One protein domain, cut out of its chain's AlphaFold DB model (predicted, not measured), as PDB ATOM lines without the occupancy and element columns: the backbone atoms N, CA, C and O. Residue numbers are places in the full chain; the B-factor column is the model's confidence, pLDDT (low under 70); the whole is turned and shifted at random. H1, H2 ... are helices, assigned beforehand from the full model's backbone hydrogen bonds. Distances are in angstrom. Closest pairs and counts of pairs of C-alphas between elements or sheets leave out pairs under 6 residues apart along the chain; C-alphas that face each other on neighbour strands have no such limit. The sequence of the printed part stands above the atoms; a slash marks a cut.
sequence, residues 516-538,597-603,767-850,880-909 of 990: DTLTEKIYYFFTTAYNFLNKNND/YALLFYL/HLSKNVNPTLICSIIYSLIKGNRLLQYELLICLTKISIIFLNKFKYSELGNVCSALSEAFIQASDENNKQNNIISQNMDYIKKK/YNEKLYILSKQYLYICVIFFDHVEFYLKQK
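This is residues 516 to 538, 597 to 603, 767 to 850 and 880 to 909 of the 990 residues of an uncharacterized protein of Hepatocystis sp. ex Piliocolobus tephrosceles (UniProt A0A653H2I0). Four helices, H3 to H6, form an up-and-down bundle, each against the one before; H1 packs aslant on H4, H2 lies to the side, and residues 844 to 850 of long H5 stick out. The printed part has 144 residues, six named helices, H1 to H6 in chain order, and no named strand: all helix, compact, radius of gyration of the C-alphas 16.7 A, spans 58 by 34 by 34 A.

H1, residues 516 to 529, touches residues 794 to 798 alone of H4, residues 793 to 805; closest C-alphas Tyr 523 and Leu 795, 5.3 A. H2, residues 597 to 603, is near H4. H3, residues 774 to 786, forms a hairpin with H4; closest C-alphas Ile 777 and Leu 799, 6.8 A. H6, residues 882 to 907, touches H4; closest C-alphas Ile 797 and Tyr 891, 5.6 A. H5, residues 812 to 850, has 34 of 35 O i to N i+4 pairs within hydrogen-bond range; the other helices have every pair.

C-alpha 516 begins H1 at (18.004, 27.904, -27.089). H5 is 56.5 A long; H6, 37.7 A, ends at (7.943, 55.186, -2.352).

Cuts separate C-alphas 538 and 597 by 17.3 A, 603 and 767 by 18.0 A, 850 and 880 by 18.8 A. No link printed whole is long. pLDDT is under 70 in 27 residues, among them 597 to 603.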
ATOM      1  N   ASP A 516      19.342  28.440 -27.330       85.44
ATOM      2  CA  ASP A 516      18.004  27.904 -27.089       85.44
ATOM      3  C   ASP A 516      18.061  26.723 -26.116       85.44
ATOM      4  O   ASP A 516      17.391  26.761 -25.088       85.44
ATOM      5  N   THR A 517      18.977  25.769 -26.316       89.75
ATOM      6  CA  THR A 517      19.202  24.662 -25.371       89.75
ATOM      7  C   THR A 517      19.585  25.162 -23.973       89.75
ATOM      8  O   THR A 517      19.091  24.654 -22.964       89.75
ATOM      9  N   LEU A 518      20.456  26.172 -23.879       91.38
ATOM     10  CA  LEU A 518      20.866  26.751 -22.600       91.38
ATOM     11  C   LEU A 518      19.689  27.423 -21.877       91.38
ATOM     12  O   LEU A 518      19.501  27.222 -20.676       91.38
ATOM     13  N   THR A 519      18.898  28.224 -22.590       89.69
ATOM     14  CA  THR A 519      17.745  28.927 -22.010       89.69
ATOM     15  C   THR A 519      16.616  27.975 -21.629       89.69
ATOM     16  O   THR A 519      16.077  28.110 -20.530       89.69
ATOM     17  N   GLU A 520      16.337  26.961 -22.446       89.94
ATOM     18  CA  GLU A 520      15.406  25.876 -22.128       89.94
ATOM     19  C   GLU A 520      15.849  25.132 -20.863       89.94
ATOM     20  O   GLU A 520      15.048  24.895 -19.958       89.94
ATOM     21  N   LYS A 521      17.148  24.838 -20.725       92.62
ATOM     22  CA  LYS A 521      17.674  24.169 -19.530       92.62
ATOM     23  C   LYS A 521      17.526  25.016 -18.266       92.62
ATOM     24  O   LYS A 521      17.197  24.482 -17.204       92.62
ATOM     25  N   ILE A 522      17.760  26.325 -18.370       93.69
ATOM     26  CA  ILE A 522      17.537  27.276 -17.273       93.69
ATOM     27  C   ILE A 522      16.045  27.330 -16.915       93.69
ATOM     28  O   ILE A 522      15.704  27.275 -15.734       93.69
ATOM     29  N   TYR A 523      15.160  27.405 -17.911       91.69
ATOM     30  CA  TYR A 523      13.712  27.388 -17.710       91.69
ATOM     31  C   TYR A 523      13.262  26.113 -16.995       91.69
ATOM     32  O   TYR A 523      12.660  26.201 -15.926       91.69
ATOM     33  N   TYR A 524      13.661  24.946 -17.508       90.94
ATOM     34  CA  TYR A 524      13.367  23.639 -16.922       90.94
ATOM     35  C   TYR A 524      13.847  23.528 -15.472       90.94
ATOM     36  O   TYR A 524      13.147  22.975 -14.626       90.94
ATOM     37  N   PHE A 525      15.030  24.070 -15.151       91.81
ATOM     38  CA  PHE A 525      15.508  24.117 -13.770       91.81
ATOM     39  C   PHE A 525      14.527  24.872 -12.866       91.81
ATOM     40  O   PHE A 525      14.158  24.355 -11.812       91.81
ATOM     41  N   PHE A 526      14.092  26.071 -13.264       86.19
ATOM     42  CA  PHE A 526      13.175  26.868 -12.449       86.19
ATOM     43  C   PHE A 526      11.791  26.234 -12.345       86.19
ATOM     44  O   PHE A 526      11.245  26.196 -11.248       86.19
ATOM     45  N   THR A 527      11.236  25.715 -13.437       82.19
ATOM     46  CA  THR A 527       9.897  25.114 -13.424       82.19
ATOM     47  C   THR A 527       9.854  23.778 -12.700       82.19
ATOM     48  O   THR A 527       8.865  23.518 -12.033       82.19
ATOM     49  N   THR A 528      10.921  22.976 -12.747       82.31
ATOM     50  CA  THR A 528      10.997  21.696 -12.018       82.31
ATOM     51  C   THR A 528      11.330  21.895 -10.541       82.31
ATOM     52  O   THR A 528      10.803  21.199  -9.678       82.31
ATOM     53  N   ALA A 529      12.229  22.833 -10.215       76.94
ATOM     54  CA  ALA A 529      12.555  23.127  -8.819       76.94
ATOM     55  C   ALA A 529      11.414  23.874  -8.111       76.94
ATOM     56  O   ALA A 529      11.283  23.773  -6.891       76.94
ATOM     57  N   TYR A 530      10.616  24.631  -8.869       74.50
ATOM     58  CA  TYR A 530       9.563  25.507  -8.369       74.50
ATOM     59  C   TYR A 530       8.320  25.417  -9.271       74.50
ATOM     60  O   TYR A 530       8.029  26.329 -10.046       74.50
ATOM     61  N   ASN A 531       7.566  24.319  -9.144       66.31
ATOM     62  CA  ASN A 531       6.395  23.990  -9.979       66.31
ATOM     63  C   ASN A 531       5.358  25.122 -10.097       66.31
ATOM     64  O   ASN A 531       4.742  25.289 -11.150       66.31
ATOM     65  N   PHE A 532       5.225  25.960  -9.064       66.50
ATOM     66  CA  PHE A 532       4.351  27.139  -9.058       66.50
ATOM     67  C   PHE A 532       4.672  28.163 -10.165       66.50
ATOM     68  O   PHE A 532       3.849  29.014 -10.505       66.50
ATOM     69  N   LEU A 533       5.874  28.103 -10.747       68.62
ATOM     70  CA  LEU A 533       6.282  28.950 -11.866       68.62
ATOM     71  C   LEU A 533       5.773  28.440 -13.222       68.62
ATOM     72  O   LEU A 533       5.623  29.269 -14.119       68.62
ATOM     73  N   ASN A 534       5.499  27.135 -13.351       63.56
ATOM     74  CA  ASN A 534       5.132  26.455 -14.603       63.56
ATOM     75  C   ASN A 534       3.651  26.613 -14.980       63.56
ATOM     76  O   ASN A 534       3.279  26.366 -16.122       63.56
ATOM     77  N   LYS A 535       2.786  27.014 -14.037       53.28
ATOM     78  CA  LYS A 535       1.351  27.195 -14.293       53.28
ATOM     79  C   LYS A 535       1.114  28.386 -15.230       53.28
ATOM     80  O   LYS A 535       0.880  29.514 -14.791       53.28
ATOM     81  N   ASN A 536       1.174  28.116 -16.530       44.69
ATOM     82  CA  ASN A 536       0.217  28.665 -17.474       44.69
ATOM     83  C   ASN A 536      -1.096  27.964 -17.134       44.69
ATOM     84  O   ASN A 536      -1.254  26.796 -17.465       44.69
ATOM     85  N   ASN A 537      -1.994  28.617 -16.396       38.19
ATOM     86  CA  ASN A 537      -3.361  28.116 -16.366       38.19
ATOM     87  C   ASN A 537      -3.848  28.134 -17.818       38.19
ATOM     88  O   ASN A 537      -3.893  29.198 -18.443       38.19
ATOM     89  N   ASP A 538      -4.118  26.948 -18.348       31.30
ATOM     90  CA  ASP A 538      -4.833  26.746 -19.594       31.30
ATOM     91  C   ASP A 538      -6.078  27.639 -19.604       31.30
ATOM     92  O   ASP A 538      -6.848  27.618 -18.651       31.30
ATOM     93  N   TYR A 597      -1.097  28.573  -3.386       35.38
ATOM     94  CA  TYR A 597      -2.056  29.483  -2.770       35.38
ATOM     95  C   TYR A 597      -1.343  30.661  -2.109       35.38
ATOM     96  O   TYR A 597      -1.821  31.771  -2.248       35.38
ATOM     97  N   ALA A 598      -0.179  30.488  -1.474       35.00
ATOM     98  CA  ALA A 598       0.541  31.599  -0.850       35.00
ATOM     99  C   ALA A 598       1.085  32.631  -1.853       35.00
ATOM    100  O   ALA A 598       1.054  33.816  -1.542       35.00
ATOM    101  N   LEU A 599       1.565  32.231  -3.038       42.03
ATOM    102  CA  LEU A 599       2.019  33.176  -4.070       42.03
ATOM    103  C   LEU A 599       0.835  33.879  -4.739       42.03
ATOM    104  O   LEU A 599       0.865  35.095  -4.908       42.03
ATOM    105  N   LEU A 600      -0.213  33.126  -5.078       39.22
ATOM    106  CA  LEU A 600      -1.440  33.671  -5.651       39.22
ATOM    107  C   LEU A 600      -2.120  34.628  -4.659       39.22
ATOM    108  O   LEU A 600      -2.465  35.745  -5.017       39.22
ATOM    109  N   PHE A 601      -2.194  34.254  -3.385       40.19
ATOM    110  CA  PHE A 601      -2.713  35.077  -2.295       40.19
ATOM    111  C   PHE A 601      -1.796  36.258  -1.963       40.19
ATOM    112  O   PHE A 601      -2.288  37.342  -1.690       40.19
ATOM    113  N   TYR A 602      -0.470  36.117  -2.046       42.12
ATOM    114  CA  TYR A 602       0.463  37.241  -1.911       42.12
ATOM    115  C   TYR A 602       0.277  38.264  -3.042       42.12
ATOM    116  O   TYR A 602       0.199  39.460  -2.772       42.12
ATOM    117  N   LEU A 603       0.137  37.808  -4.291       42.31
ATOM    118  CA  LEU A 603      -0.097  38.664  -5.460       42.31
ATOM    119  C   LEU A 603      -1.492  39.323  -5.427       42.31
ATOM    120  O   LEU A 603      -1.603  40.519  -5.698       42.31
ATOM    121  N   HIS A 767      13.233  29.015   1.076       74.00
ATOM    122  CA  HIS A 767      13.155  27.871   0.173       74.00
ATOM    123  C   HIS A 767      13.898  28.130  -1.149       74.00
ATOM    124  O   HIS A 767      14.762  27.334  -1.520       74.00
ATOM    125  N   LEU A 768      13.642  29.266  -1.811       76.06
ATOM    126  CA  LEU A 768      14.352  29.683  -3.031       76.06
ATOM    127  C   LEU A 768      15.865  29.839  -2.787       76.06
ATOM    128  O   LEU A 768      16.684  29.382  -3.585       76.06
ATOM    129  N   SER A 769      16.236  30.411  -1.635       82.62
ATOM    130  CA  SER A 769      17.626  30.705  -1.246       82.62
ATOM    131  C   SER A 769      18.517  29.471  -1.086       82.62
ATOM    132  O   SER A 769      19.727  29.617  -0.925       82.62
ATOM    133  N   LYS A 770      17.956  28.254  -1.144       79.69
ATOM    134  CA  LYS A 770      18.742  27.013  -1.185       79.69
ATOM    135  C   LYS A 770      19.592  26.912  -2.452       79.69
ATOM    136  O   LYS A 770      20.735  26.478  -2.372       79.69
ATOM    137  N   ASN A 771      19.035  27.322  -3.594       81.81
ATOM    138  CA  ASN A 771      19.659  27.128  -4.906       81.81
ATOM    139  C   ASN A 771      19.837  28.435  -5.691       81.81
ATOM    140  O   ASN A 771      20.620  28.482  -6.638       81.81
ATOM    141  N   VAL A 772      19.106  29.490  -5.325       88.19
ATOM    142  CA  VAL A 772      19.001  30.732  -6.097       88.19
ATOM    143  C   VAL A 772      19.255  31.925  -5.187       88.19
ATOM    144  O   VAL A 772      18.829  31.941  -4.042       88.19
ATOM    145  N   ASN A 773      19.925  32.957  -5.693       90.88
ATOM    146  CA  ASN A 773      20.094  34.219  -4.977       90.88
ATOM    147  C   ASN A 773      19.774  35.416  -5.897       90.88
ATOM    148  O   ASN A 773      19.771  35.256  -7.122       90.88
ATOM    149  N   PRO A 774      19.523  36.615  -5.339       92.38
ATOM    150  CA  PRO A 774      19.169  37.794  -6.132       92.38
ATOM    151  C   PRO A 774      20.219  38.154  -7.193       92.38
ATOM    152  O   PRO A 774      19.875  38.458  -8.332       92.38
ATOM    153  N   THR A 775      21.511  38.056  -6.868       93.25
ATOM    154  CA  THR A 775      22.607  38.381  -7.796       93.25
ATOM    155  C   THR A 775      22.611  37.447  -9.015       93.25
ATOM    156  O   THR A 775      22.795  37.913 -10.138       93.25
ATOM    157  N   LEU A 776      22.348  36.148  -8.825       94.19
ATOM    158  CA  LEU A 776      22.193  35.165  -9.903       94.19
ATOM    159  C   LEU A 776      21.015  35.522 -10.821       94.19
ATOM    160  O   LEU A 776      21.185  35.556 -12.036       94.19
ATOM    161  N   ILE A 777      19.853  35.848 -10.248       94.50
ATOM    162  CA  ILE A 777      18.662  36.258 -11.011       94.50
ATOM    163  C   ILE A 777      18.929  37.531 -11.812       94.50
ATOM    164  O   ILE A 777      18.673  37.561 -13.015       94.50
ATOM    165  N   CYS A 778      19.515  38.549 -11.175       94.31
ATOM    166  CA  CYS A 778      19.935  39.778 -11.845       94.31
ATOM    167  C   CYS A 778      20.854  39.470 -13.034       94.31
ATOM    168  O   CYS A 778      20.644  39.994 -14.125       94.31
ATOM    169  N   SER A 779      21.829  38.578 -12.843       92.38
ATOM    170  CA  SER A 779      22.787  38.213 -13.882       92.38
ATOM    171  C   SER A 779      22.146  37.498 -15.074       92.38
ATOM    172  O   SER A 779      22.454  37.823 -16.220       92.38
ATOM    173  N   ILE A 780      21.226  36.557 -14.823       93.25
ATOM    174  CA  ILE A 780      20.498  35.847 -15.885       93.25
ATOM    175  C   ILE A 780      19.642  36.839 -16.681       93.25
ATOM    176  O   ILE A 780      19.801  36.925 -17.896       93.25
ATOM    177  N   ILE A 781      18.803  37.638 -16.007       92.00
ATOM    178  CA  ILE A 781      17.931  38.635 -16.656       92.00
ATOM    179  C   ILE A 781      18.760  39.613 -17.492       92.00
ATOM    180  O   ILE A 781      18.445  39.874 -18.652       92.00
ATOM    181  N   TYR A 782      19.838  40.143 -16.914       88.56
ATOM    182  CA  TYR A 782      20.682  41.109 -17.603       88.56
ATOM    183  C   TYR A 782      21.347  40.498 -18.841       88.56
ATOM    184  O   TYR A 782      21.388  41.149 -19.880       88.56
ATOM    185  N   SER A 783      21.819  39.250 -18.756       87.75
ATOM    186  CA  SER A 783      22.463  38.555 -19.882       87.75
ATOM    187  C   SER A 783      21.483  38.278 -21.020       87.75
ATOM    188  O   SER A 783      21.809  38.559 -22.171       87.75
ATOM    189  N   LEU A 784      20.268  37.807 -20.705       86.81
ATOM    190  CA  LEU A 784      19.218  37.561 -21.703       86.81
ATOM    191  C   LEU A 784      18.919  38.817 -22.527       86.81
ATOM    192  O   LEU A 784      18.816  38.753 -23.746       86.81
ATOM    193  N   ILE A 785      18.813  39.967 -21.860       84.25
ATOM    194  CA  ILE A 785      18.305  41.191 -22.485       84.25
ATOM    195  C   ILE A 785      19.425  41.984 -23.166       84.25
ATOM    196  O   ILE A 785      19.243  42.482 -24.275       84.25
ATOM    197  N   LYS A 786      20.617  42.080 -22.558       70.94
ATOM    198  CA  LYS A 786      21.754  42.785 -23.178       70.94
ATOM    199  C   LYS A 786      22.431  42.014 -24.308       70.94
ATOM    200  O   LYS A 786      23.085  42.652 -25.127       70.94
ATOM    201  N   GLY A 787      22.284  40.691 -24.365       61.84
ATOM    202  CA  GLY A 787      22.843  39.860 -25.434       61.84
ATOM    203  C   GLY A 787      22.162  40.022 -26.795       61.84
ATOM    204  O   GLY A 787      22.562  39.349 -27.738       61.84
ATOM    205  N   ASN A 788      21.131  40.874 -26.908       59.62
ATOM    206  CA  ASN A 788      20.360  41.099 -28.137       59.62
ATOM    207  C   ASN A 788      19.761  39.811 -28.750       59.62
ATOM    208  O   ASN A 788      19.443  39.767 -29.937       59.62
ATOM    209  N   ARG A 789      19.601  38.747 -27.948       58.47
ATOM    210  CA  ARG A 789      18.967  37.485 -28.347       58.47
ATOM    211  C   ARG A 789      17.537  37.481 -27.818       58.47
ATOM    212  O   ARG A 789      17.305  37.411 -26.615       58.47
ATOM    213  N   LEU A 790      16.600  37.668 -28.739       55.81
ATOM    214  CA  LEU A 790      15.210  38.006 -28.458       55.81
ATOM    215  C   LEU A 790      14.436  36.860 -27.772       55.81
ATOM    216  O   LEU A 790      14.342  35.756 -28.291       55.81
ATOM    217  N   LEU A 791      13.817  37.222 -26.641       63.47
ATOM    218  CA  LEU A 791      12.452  36.863 -26.224       63.47
ATOM    219  C   LEU A 791      12.138  35.380 -25.956       63.47
ATOM    220  O   LEU A 791      11.122  34.849 -26.399       63.47
ATOM    221  N   GLN A 792      12.922  34.760 -25.075       79.81
ATOM    222  CA  GLN A 792      12.471  33.591 -24.309       79.81
ATOM    223  C   GLN A 792      11.447  34.036 -23.241       79.81
ATOM    224  O   GLN A 792      11.768  34.153 -22.056       79.81
ATOM    225  N   TYR A 793      10.221  34.372 -23.672       84.75
ATOM    226  CA  TYR A 793       9.174  34.934 -22.804       84.75
ATOM    227  C   TYR A 793       8.819  34.023 -21.628       84.75
ATOM    228  O   TYR A 793       8.625  34.526 -20.527       84.75
ATOM    229  N   GLU A 794       8.789  32.705 -21.834       86.81
ATOM    230  CA  GLU A 794       8.527  31.719 -20.777       86.81
ATOM    231  C   GLU A 794       9.531  31.885 -19.622       86.81
ATOM    232  O   GLU A 794       9.152  32.091 -18.465       86.81
ATOM    233  N   LEU A 795      10.826  31.927 -19.949       90.19
ATOM    234  CA  LEU A 795      11.887  32.152 -18.972       90.19
ATOM    235  C   LEU A 795      11.814  33.551 -18.344       90.19
ATOM    236  O   LEU A 795      11.963  33.688 -17.127       90.19
ATOM    237  N   LEU A 796      11.562  34.597 -19.136       89.94
ATOM    238  CA  LEU A 796      11.436  35.967 -18.627       89.94
ATOM    239  C   LEU A 796      10.267  36.120 -17.646       89.94
ATOM    240  O   LEU A 796      10.416  36.800 -16.629       89.94
ATOM    241  N   ILE A 797       9.132  35.464 -17.897       86.19
ATOM    242  CA  ILE A 797       7.983  35.438 -16.984       86.19
ATOM    243  C   ILE A 797       8.390  34.784 -15.658       86.19
ATOM    244  O   ILE A 797       8.170  35.378 -14.598       86.19
ATOM    245  N   CYS A 798       9.037  33.612 -15.690       88.44
ATOM    246  CA  CYS A 798       9.523  32.943 -14.479       88.44
ATOM    247  C   CYS A 798      10.499  33.822 -13.686       88.44
ATOM    248  O   CYS A 798      10.334  34.009 -12.479       88.44
ATOM    249  N   LEU A 799      11.489  34.413 -14.358       92.50
ATOM    250  CA  LEU A 799      12.486  35.277 -13.723       92.50
ATOM    251  C   LEU A 799      11.866  36.558 -13.147       92.50
ATOM    252  O   LEU A 799      12.294  37.021 -12.087       92.50
ATOM    253  N   THR A 800      10.837  37.109 -13.793       89.94
ATOM    254  CA  THR A 800      10.102  38.281 -13.295       89.94
ATOM    255  C   THR A 800       9.303  37.931 -12.038       89.94
ATOM    256  O   THR A 800       9.412  38.639 -11.039       89.94
ATOM    257  N   LYS A 801       8.594  36.789 -12.023       83.38
ATOM    258  CA  LYS A 801       7.909  36.266 -10.820       83.38
ATOM    259  C   LYS A 801       8.888  36.084  -9.653       83.38
ATOM    260  O   LYS A 801       8.629  36.547  -8.544       83.38
ATOM    261  N   ILE A 802      10.048  35.474  -9.906       87.19
ATOM    262  CA  ILE A 802      11.104  35.304  -8.894       87.19
ATOM    263  C   ILE A 802      11.649  36.661  -8.418       87.19
ATOM    264  O   ILE A 802      11.919  36.837  -7.229       87.19
ATOM    265  N   SER A 803      11.785  37.637  -9.317       91.56
ATOM    266  CA  SER A 803      12.262  38.983  -8.975       91.56
ATOM    267  C   SER A 803      11.294  39.735  -8.059       91.56
ATOM    268  O   SER A 803      11.751  40.461  -7.178       91.56
ATOM    269  N   ILE A 804       9.980  39.521  -8.198       83.25
ATOM    270  CA  ILE A 804       8.974  40.038  -7.254       83.25
ATOM    271  C   ILE A 804       9.201  39.436  -5.861       83.25
ATOM    272  O   ILE A 804       9.236  40.164  -4.870       83.25
ATOM    273  N   ILE A 805       9.432  38.122  -5.776       81.94
ATOM    274  CA  ILE A 805       9.664  37.437  -4.493       81.94
ATOM    275  C   ILE A 805      10.949  37.943  -3.818       81.94
ATOM    276  O   ILE A 805      10.965  38.174  -2.612       81.94
ATOM    277  N   PHE A 806      12.025  38.154  -4.578       88.06
ATOM    278  CA  PHE A 806      13.303  38.645  -4.049       88.06
ATOM    279  C   PHE A 806      13.412  40.173  -3.957       88.06
ATOM    280  O   PHE A 806      14.496  40.671  -3.646       88.06
ATOM    281  N   LEU A 807      12.333  40.930  -4.187       87.12
ATOM    282  CA  LEU A 807      12.373  42.389  -4.329       87.12
ATOM    283  C   LEU A 807      13.144  43.091  -3.197       87.12
ATOM    284  O   LEU A 807      14.013  43.920  -3.457       87.12
ATOM    285  N   ASN A 808      12.877  42.713  -1.943       85.00
ATOM    286  CA  ASN A 808      13.521  43.295  -0.760       85.00
ATOM    287  C   ASN A 808      14.918  42.717  -0.442       85.00
ATOM    288  O   ASN A 808      15.549  43.162   0.517       85.00
ATOM    289  N   LYS A 809      15.393  41.724  -1.207       91.19
ATOM    290  CA  LYS A 809      16.704  41.073  -1.045       91.19
ATOM    291  C   LYS A 809      17.743  41.527  -2.066       91.19
ATOM    292  O   LYS A 809      18.928  41.292  -1.840       91.19
ATOM    293  N   PHE A 810      17.339  42.162  -3.167       92.56
ATOM    294  CA  PHE A 810      18.286  42.748  -4.114       92.56
ATOM    295  C   PHE A 810      19.071  43.893  -3.474       92.56
ATOM    296  O   PHE A 810      18.511  44.728  -2.760       92.56
ATOM    297  N   LYS A 811      20.359  44.013  -3.816       94.44
ATOM    298  CA  LYS A 811      21.040  45.303  -3.638       94.44
ATOM    299  C   LYS A 811      20.395  46.324  -4.568       94.44
ATOM    300  O   LYS A 811      20.021  45.991  -5.690       94.44
ATOM    301  N   TYR A 812      20.344  47.590  -4.166       94.50
ATOM    302  CA  TYR A 812      19.736  48.636  -4.995       94.50
ATOM    303  C   TYR A 812      20.374  48.755  -6.395       94.50
ATOM    304  O   TYR A 812      19.675  48.983  -7.376       94.50
ATOM    305  N   SER A 813      21.680  48.520  -6.533       93.38
ATOM    306  CA  SER A 813      22.333  48.486  -7.848       93.38
ATOM    307  C   SER A 813      21.897  47.298  -8.712       93.38
ATOM    308  O   SER A 813      21.795  47.426  -9.932       93.38
ATOM    309  N   GLU A 814      21.636  46.145  -8.092       95.06
ATOM    310  CA  GLU A 814      21.143  44.938  -8.764       95.06
ATOM    311  C   GLU A 814      19.686  45.131  -9.197       95.06
ATOM    312  O   GLU A 814      19.371  44.899 -10.361       95.06
ATOM    313  N   LEU A 815      18.826  45.647  -8.311       95.75
ATOM    314  CA  LEU A 815      17.436  45.960  -8.645       95.75
ATOM    315  C   LEU A 815      17.353  47.007  -9.763       95.75
ATOM    316  O   LEU A 815      16.590  46.831 -10.706       95.75
ATOM    317  N   GLY A 816      18.190  48.049  -9.728       94.44
ATOM    318  CA  GLY A 816      18.280  49.031 -10.812       94.44
ATOM    319  C   GLY A 816      18.662  48.408 -12.160       94.44
ATOM    320  O   GLY A 816      18.123  48.801 -13.195       94.44
ATOM    321  N   ASN A 817      19.550  47.406 -12.168       93.81
ATOM    322  CA  ASN A 817      19.877  46.647 -13.378       93.81
ATOM    323  C   ASN A 817      18.705  45.774 -13.849       93.81
ATOM    324  O   ASN A 817      18.448  45.733 -15.050       93.81
ATOM    325  N   VAL A 818      17.987  45.119 -12.927       95.12
ATOM    326  CA  VAL A 818      16.789  44.322 -13.244       95.12
ATOM    327  C   VAL A 818      15.705  45.210 -13.855       95.12
ATOM    328  O   VAL A 818      15.228  44.900 -14.940       95.12
ATOM    329  N   CYS A 819      15.381  46.355 -13.242       95.75
ATOM    330  CA  CYS A 819      14.413  47.310 -13.791       95.75
ATOM    331  C   CYS A 819      14.823  47.795 -15.186       95.75
ATOM    332  O   CYS A 819      14.006  47.817 -16.107       95.75
ATOM    333  N   SER A 820      16.102  48.137 -15.372       94.12
ATOM    334  CA  SER A 820      16.597  48.607 -16.669       94.12
ATOM    335  C   SER A 820      16.505  47.539 -17.755       94.12
ATOM    336  O   SER A 820      16.321  47.895 -18.916       94.12
ATOM    337  N   ALA A 821      16.693  46.270 -17.397       92.38
ATOM    338  CA  ALA A 821      16.614  45.160 -18.328       92.38
ATOM    339  C   ALA A 821      15.143  44.829 -18.633       92.38
ATOM    340  O   ALA A 821      14.734  44.895 -19.786       92.38
ATOM    341  N   LEU A 822      14.309  44.594 -17.615       93.06
ATOM    342  CA  LEU A 822      12.898  44.238 -17.804       93.06
ATOM    343  C   LEU A 822      12.090  45.327 -18.526       93.06
ATOM    344  O   LEU A 822      11.233  44.991 -19.337       93.06
ATOM    345  N   SER A 823      12.399  46.612 -18.309       93.50
ATOM    346  CA  SER A 823      11.785  47.712 -19.076       93.50
ATOM    347  C   SER A 823      12.189  47.727 -20.555       93.50
ATOM    348  O   SER A 823      11.395  48.138 -21.393       93.50
ATOM    349  N   GLU A 824      13.392  47.264 -20.902       91.56
ATOM    350  CA  GLU A 824      13.801  47.100 -22.305       91.56
ATOM    351  C   GLU A 824      13.043  45.942 -22.959       91.56
ATOM    352  O   GLU A 824      12.467  46.097 -24.033       91.56
ATOM    353  N   ALA A 825      12.966  44.800 -22.271       90.38
ATOM    354  CA  ALA A 825      12.179  43.664 -22.739       90.38
ATOM    355  C   ALA A 825      10.677  43.990 -22.811       90.38
ATOM    356  O   ALA A 825       9.983  43.455 -23.667       90.38
ATOM    357  N   PHE A 826      10.165  44.891 -21.961       91.75
ATOM    358  CA  PHE A 826       8.784  45.381 -22.035       91.75
ATOM    359  C   PHE A 826       8.506  46.106 -23.355       91.75
ATOM    360  O   PHE A 826       7.486  45.843 -23.984       91.75
ATOM    361  N   ILE A 827       9.422  46.972 -23.802       90.75
ATOM    362  CA  ILE A 827       9.297  47.664 -25.093       90.75
ATOM    363  C   ILE A 827       9.262  46.639 -26.230       90.75
ATOM    364  O   ILE A 827       8.327  46.646 -27.024       90.75
ATOM    365  N   GLN A 828      10.213  45.701 -26.247       88.12
ATOM    366  CA  GLN A 828      10.271  44.651 -27.272       88.12
ATOM    367  C   GLN A 828       9.002  43.787 -27.292       88.12
ATOM    368  O   GLN A 828       8.477  43.478 -28.359       88.12
ATOM    369  N   ALA A 829       8.472  43.440 -26.117       87.88
ATOM    370  CA  ALA A 829       7.227  42.692 -25.997       87.88
ATOM    371  C   ALA A 829       6.012  43.476 -26.494       87.88
ATOM    372  O   ALA A 829       5.125  42.906 -27.126       87.88
ATOM    373  N   SER A 830       5.977  44.783 -26.229       88.44
ATOM    374  CA  SER A 830       4.923  45.668 -26.717       88.44
ATOM    375  C   SER A 830       4.966  45.792 -28.237       88.44
ATOM    376  O   SER A 830       3.918  45.748 -28.879       88.44
ATOM    377  N   ASP A 831       6.157  45.928 -28.819       88.88
ATOM    378  CA  ASP A 831       6.341  46.018 -30.268       88.88
ATOM    379  C   ASP A 831       5.958  44.703 -30.961       88.88
ATOM    380  O   ASP A 831       5.248  44.725 -31.970       88.88
ATOM    381  N   GLU A 832       6.334  43.553 -30.389       86.31
ATOM    382  CA  GLU A 832       5.926  42.240 -30.898       86.31
ATOM    383  C   GLU A 832       4.406  42.049 -30.799       86.31
ATOM    384  O   GLU A 832       3.777  41.599 -31.756       86.31
ATOM    385  N   ASN A 833       3.777  42.458 -29.693       83.94
ATOM    386  CA  ASN A 833       2.324  42.384 -29.551       83.94
ATOM    387  C   ASN A 833       1.605  43.255 -30.598       83.94
ATOM    388  O   ASN A 833       0.674  42.792 -31.256       83.94
ATOM    389  N   ASN A 834       2.086  44.484 -30.819       85.88
ATOM    390  CA  ASN A 834       1.577  45.380 -31.860       85.88
ATOM    391  C   ASN A 834       1.740  44.778 -33.263       85.88
ATOM    392  O   ASN A 834       0.820  44.852 -34.078       85.88
ATOM    393  N   LYS A 835       2.882  44.142 -33.543       86.25
ATOM    394  CA  LYS A 835       3.140  43.449 -34.810       86.25
ATOM    395  C   LYS A 835       2.158  42.298 -35.036       86.25
ATOM    396  O   LYS A 835       1.569  42.221 -36.111       86.25
ATOM    397  N   GLN A 836       1.940  41.443 -34.036       79.62
ATOM    398  CA  GLN A 836       0.973  40.344 -34.129       79.62
ATOM    399  C   GLN A 836      -0.461  40.871 -34.307       79.62
ATOM    400  O   GLN A 836      -1.181  40.374 -35.170       79.62
ATOM    401  N   ASN A 837      -0.851  41.932 -33.592       79.94
ATOM    402  CA  ASN A 837      -2.154  42.584 -33.776       79.94
ATOM    403  C   ASN A 837      -2.340  43.121 -35.201       79.94
ATOM    404  O   ASN A 837      -3.395  42.915 -35.795       79.94
ATOM    405  N   ASN A 838      -1.309  43.739 -35.785       83.25
ATOM    406  CA  ASN A 838      -1.361  44.210 -37.170       83.25
ATOM    407  C   ASN A 838      -1.551  43.051 -38.164       83.25
ATOM    408  O   ASN A 838      -2.339  43.185 -39.100       83.25
ATOM    409  N   ILE A 839      -0.886  41.908 -37.949       80.50
ATOM    410  CA  ILE A 839      -1.072  40.696 -38.768       80.50
ATOM    411  C   ILE A 839      -2.515  40.179 -38.640       80.50
ATOM    412  O   ILE A 839      -3.141  39.853 -39.650       80.50
ATOM    413  N   ILE A 840      -3.075  40.147 -37.423       76.94
ATOM    414  CA  ILE A 840      -4.478  39.762 -37.189       76.94
ATOM    415  C   ILE A 840      -5.425  40.697 -37.955       76.94
ATOM    416  O   ILE A 840      -6.313  40.218 -38.663       76.94
ATOM    417  N   SER A 841      -5.230  42.015 -37.858       76.88
ATOM    418  CA  SER A 841      -6.052  43.006 -38.562       76.88
ATOM    419  C   SER A 841      -5.973  42.845 -40.084       76.88
ATOM    420  O   SER A 841      -7.010  42.803 -40.741       76.88
ATOM    421  N   GLN A 842      -4.774  42.658 -40.644       76.88
ATOM    422  CA  GLN A 842      -4.580  42.433 -42.082       76.88
ATOM    423  C   GLN A 842      -5.263  41.148 -42.572       76.88
ATOM    424  O   GLN A 842      -5.899  41.147 -43.628       76.88
ATOM    425  N   ASN A 843      -5.187  40.066 -41.791       71.31
ATOM    426  CA  ASN A 843      -5.867  38.809 -42.105       71.31
ATOM    427  C   ASN A 843      -7.396  38.957 -42.041       71.31
ATOM    428  O   ASN A 843      -8.103  38.438 -42.907       71.31
ATOM    429  N   MET A 844      -7.916  39.706 -41.065       66.06
ATOM    430  CA  MET A 844      -9.347  40.014 -40.960       66.06
ATOM    431  C   MET A 844      -9.846  40.878 -42.122       66.06
ATOM    432  O   MET A 844     -10.922  40.612 -42.663       66.06
ATOM    433  N   ASP A 845      -9.066  41.867 -42.554       64.88
ATOM    434  CA  ASP A 845      -9.401  42.716 -43.699       64.88
ATOM    435  C   ASP A 845      -9.353  41.944 -45.023       64.88
ATOM    436  O   ASP A 845     -10.205  42.145 -45.891       64.88
ATOM    437  N   TYR A 846      -8.420  40.997 -45.167       64.38
ATOM    438  CA  TYR A 846      -8.385  40.070 -46.300       64.38
ATOM    439  C   TYR A 846      -9.623  39.158 -46.334       64.38
ATOM    440  O   TYR A 846     -10.256  39.006 -47.382       64.38
ATOM    441  N   ILE A 847     -10.035  38.606 -45.185       60.81
ATOM    442  CA  ILE A 847     -11.253  37.785 -45.068       60.81
ATOM    443  C   ILE A 847     -12.510  38.616 -45.368       60.81
ATOM    444  O   ILE A 847     -13.397  38.143 -46.085       60.81
ATOM    445  N   LYS A 848     -12.587  39.860 -44.878       59.25
ATOM    446  CA  LYS A 848     -13.689  40.785 -45.185       59.25
ATOM    447  C   LYS A 848     -13.756  41.107 -46.678       59.25
ATOM    448  O   LYS A 848     -14.834  40.979 -47.251       59.25
ATOM    449  N   LYS A 849     -12.622  41.411 -47.325       58.84
ATOM    450  CA  LYS A 849     -12.549  41.656 -48.779       58.84
ATOM    451  C   LYS A 849     -12.959  40.435 -49.609       58.84
ATOM    452  O   LYS A 849     -13.628  40.575 -50.631       58.84
ATOM    453  N   LYS A 850     -12.620  39.223 -49.159       54.53
ATOM    454  CA  LYS A 850     -13.031  37.978 -49.826       54.53
ATOM    455  C   LYS A 850     -14.537  37.714 -49.679       54.53
ATOM    456  O   LYS A 850     -15.162  37.280 -50.641       54.53
ATOM    457  N   TYR A 880       0.711  34.587 -38.392       76.12
ATOM    458  CA  TYR A 880       0.349  34.833 -37.000       76.12
ATOM    459  C   TYR A 880       0.887  33.701 -36.114       76.12
ATOM    460  O   TYR A 880       0.686  32.526 -36.423       76.12
ATOM    461  N   ASN A 881       1.555  34.055 -35.015       78.69
ATOM    462  CA  ASN A 881       2.029  33.094 -34.023       78.69
ATOM    463  C   ASN A 881       1.275  33.299 -32.705       78.69
ATOM    464  O   ASN A 881       1.605  34.180 -31.909       78.69
ATOM    465  N   GLU A 882       0.267  32.457 -32.476       75.12
ATOM    466  CA  GLU A 882      -0.600  32.520 -31.300       75.12
ATOM    467  C   GLU A 882       0.167  32.359 -29.986       75.12
ATOM    468  O   GLU A 882      -0.002  33.161 -29.066       75.12
ATOM    469  N   LYS A 883       1.073  31.375 -29.916       79.12
ATOM    470  CA  LYS A 883       1.889  31.129 -28.721       79.12
ATOM    471  C   LYS A 883       2.719  32.367 -28.367       79.12
ATOM    472  O   LYS A 883       2.748  32.788 -27.212       79.12
ATOM    473  N   LEU A 884       3.358  32.982 -29.361       80.88
ATOM    474  CA  LEU A 884       4.172  34.186 -29.181       80.88
ATOM    475  C   LEU A 884       3.329  35.398 -28.753       80.88
ATOM    476  O   LEU A 884       3.732  36.159 -27.870       80.88
ATOM    477  N   TYR A 885       2.142  35.564 -29.339       77.81
ATOM    478  CA  TYR A 885       1.206  36.622 -28.966       77.81
ATOM    479  C   TYR A 885       0.728  36.479 -27.510       77.81
ATOM    480  O   TYR A 885       0.780  37.447 -26.748       77.81
ATOM    481  N   ILE A 886       0.345  35.270 -27.088       76.44
ATOM    482  CA  ILE A 886      -0.091  34.992 -25.712       76.44
ATOM    483  C   ILE A 886       1.050  35.237 -24.722       76.44
ATOM    484  O   ILE A 886       0.870  35.968 -23.745       76.44
ATOM    485  N   LEU A 887       2.237  34.685 -24.987       80.44
ATOM    486  CA  LEU A 887       3.390  34.822 -24.099       80.44
ATOM    487  C   LEU A 887       3.873  36.274 -23.981       80.44
ATOM    488  O   LEU A 887       4.174  36.727 -22.876       80.44
ATOM    489  N   SER A 888       3.897  37.033 -25.082       82.88
ATOM    490  CA  SER A 888       4.245  38.461 -25.033       82.88
ATOM    491  C   SER A 888       3.243  39.251 -24.183       82.88
ATOM    492  O   SER A 888       3.648  40.053 -23.342       82.88
ATOM    493  N   LYS A 889       1.938  38.970 -24.309       79.94
ATOM    494  CA  LYS A 889       0.884  39.600 -23.499       79.94
ATOM    495  C   LYS A 889       0.996  39.242 -22.013       79.94
ATOM    496  O   LYS A 889       0.890  40.124 -21.160       79.94
ATOM    497  N   GLN A 890       1.245  37.972 -21.694       78.06
ATOM    498  CA  GLN A 890       1.484  37.520 -20.320       78.06
ATOM    499  C   GLN A 890       2.727  38.184 -19.714       78.06
ATOM    500  O   GLN A 890       2.692  38.616 -18.559       78.06
ATOM    501  N   TYR A 891       3.804  38.317 -20.494       86.56
ATOM    502  CA  TYR A 891       5.011  39.013 -20.062       86.56
ATOM    503  C   TYR A 891       4.749  40.499 -19.767       86.56
ATOM    504  O   TYR A 891       5.157  40.994 -18.716       86.56
ATOM    505  N   LEU A 892       4.018  41.206 -20.639       84.38
ATOM    506  CA  LEU A 892       3.627  42.600 -20.399       84.38
ATOM    507  C   LEU A 892       2.871  42.742 -19.070       84.38
ATOM    508  O   LEU A 892       3.203  43.612 -18.264       84.38
ATOM    509  N   TYR A 893       1.911  41.852 -18.806       81.06
ATOM    510  CA  TYR A 893       1.130  41.852 -17.568       81.06
ATOM    511  C   TYR A 893       1.997  41.642 -16.315       81.06
ATOM    512  O   TYR A 893       1.957  42.462 -15.394       81.06
ATOM    513  N   ILE A 894       2.825  40.590 -16.277       80.50
ATOM    514  CA  ILE A 894       3.670  40.316 -15.102       80.50
ATOM    515  C   ILE A 894       4.736  41.399 -14.892       80.50
ATOM    516  O   ILE A 894       5.086  41.713 -13.755       80.50
ATOM    517  N   CYS A 895       5.223  42.012 -15.974       86.19
ATOM    518  CA  CYS A 895       6.163  43.122 -15.902       86.19
ATOM    519  C   CYS A 895       5.522  44.347 -15.230       86.19
ATOM    520  O   CYS A 895       6.146  44.953 -14.361       86.19
ATOM    521  N   VAL A 896       4.266  44.681 -15.550       83.19
ATOM    522  CA  VAL A 896       3.535  45.762 -14.861       83.19
ATOM    523  C   VAL A 896       3.393  45.466 -13.368       83.19
ATOM    524  O   VAL A 896       3.688  46.336 -12.552       83.19
ATOM    525  N   ILE A 897       3.037  44.231 -12.998       79.62
ATOM    526  CA  ILE A 897       2.968  43.818 -11.586       79.62
ATOM    527  C   ILE A 897       4.319  44.018 -10.893       79.62
ATOM    528  O   ILE A 897       4.370  44.539  -9.777       79.62
ATOM    529  N   PHE A 898       5.421  43.622 -11.534       88.19
ATOM    530  CA  PHE A 898       6.758  43.838 -10.991       88.19
ATOM    531  C   PHE A 898       7.034  45.326 -10.739       88.19
ATOM    532  O   PHE A 898       7.452  45.686  -9.638       88.19
ATOM    533  N   PHE A 899       6.750  46.197 -11.710       90.75
ATOM    534  CA  PHE A 899       6.963  47.637 -11.555       90.75
ATOM    535  C   PHE A 899       6.046  48.279 -10.504       90.75
ATOM    536  O   PHE A 899       6.500  49.192  -9.817       90.75
ATOM    537  N   ASP A 900       4.831  47.769 -10.293       82.62
ATOM    538  CA  ASP A 900       3.942  48.209  -9.204       82.62
ATOM    539  C   ASP A 900       4.532  47.885  -7.821       82.62
ATOM    540  O   ASP A 900       4.530  48.717  -6.910       82.62
ATOM    541  N   HIS A 901       5.128  46.699  -7.664       81.88
ATOM    542  CA  HIS A 901       5.812  46.345  -6.419       81.88
ATOM    543  C   HIS A 901       7.089  47.176  -6.213       81.88
ATOM    544  O   HIS A 901       7.363  47.620  -5.095       81.88
ATOM    545  N   VAL A 902       7.861  47.428  -7.279       89.81
ATOM    546  CA  VAL A 902       9.041  48.310  -7.226       89.81
ATOM    547  C   VAL A 902       8.634  49.734  -6.849       89.81
ATOM    548  O   VAL A 902       9.278  50.339  -5.994       89.81
ATOM    549  N   GLU A 903       7.565  50.268  -7.442       90.00
ATOM    550  CA  GLU A 903       7.011  51.577  -7.098       90.00
ATOM    551  C   GLU A 903       6.711  51.662  -5.600       90.00
ATOM    552  O   GLU A 903       7.207  52.565  -4.919       90.00
ATOM    553  N   PHE A 904       5.944  50.704  -5.074       84.62
ATOM    554  CA  PHE A 904       5.590  50.657  -3.659       84.62
ATOM    555  C   PHE A 904       6.833  50.588  -2.762       84.62
ATOM    556  O   PHE A 904       6.953  51.344  -1.795       84.62
ATOM    557  N   TYR A 905       7.795  49.730  -3.110       87.62
ATOM    558  CA  TYR A 905       9.041  49.560  -2.364       87.62
ATOM    559  C   TYR A 905       9.900  50.835  -2.334       87.62
ATOM    560  O   TYR A 905      10.492  51.170  -1.304       87.62
ATOM    561  N   LEU A 906       9.963  51.573  -3.448       91.38
ATOM    562  CA  LEU A 906      10.757  52.796  -3.568       91.38
ATOM    563  C   LEU A 906      10.062  54.021  -2.950       91.38
ATOM    564  O   LEU A 906      10.746  54.854  -2.351       91.38
ATOM    565  N   LYS A 907       8.725  54.113  -3.005       90.19
ATOM    566  CA  LYS A 907       7.943  55.186  -2.352       90.19
ATOM    567  C   LYS A 907       8.133  55.232  -0.834       90.19
ATOM    568  O   LYS A 907       8.069  56.302  -0.240       90.19
ATOM    569  N   GLN A 908       8.417  54.096  -0.198       88.38
ATOM    570  CA  GLN A 908       8.663  54.031   1.249       88.38
ATOM    571  C   GLN A 908       9.980  54.694   1.687       88.38
ATOM    572  O   GLN A 908      10.172  54.958   2.876       88.38
ATOM    573  N   LYS A 909      10.917  54.950   0.766       91.69
ATOM    574  CA  LYS A 909      12.231  55.514   1.105       91.69
ATOM    575  C   LYS A 909      12.112  57.014   1.343       91.69
ATOM    576  O   LYS A 909      11.677  57.731   0.455       91.69
TER     577      LYS A 909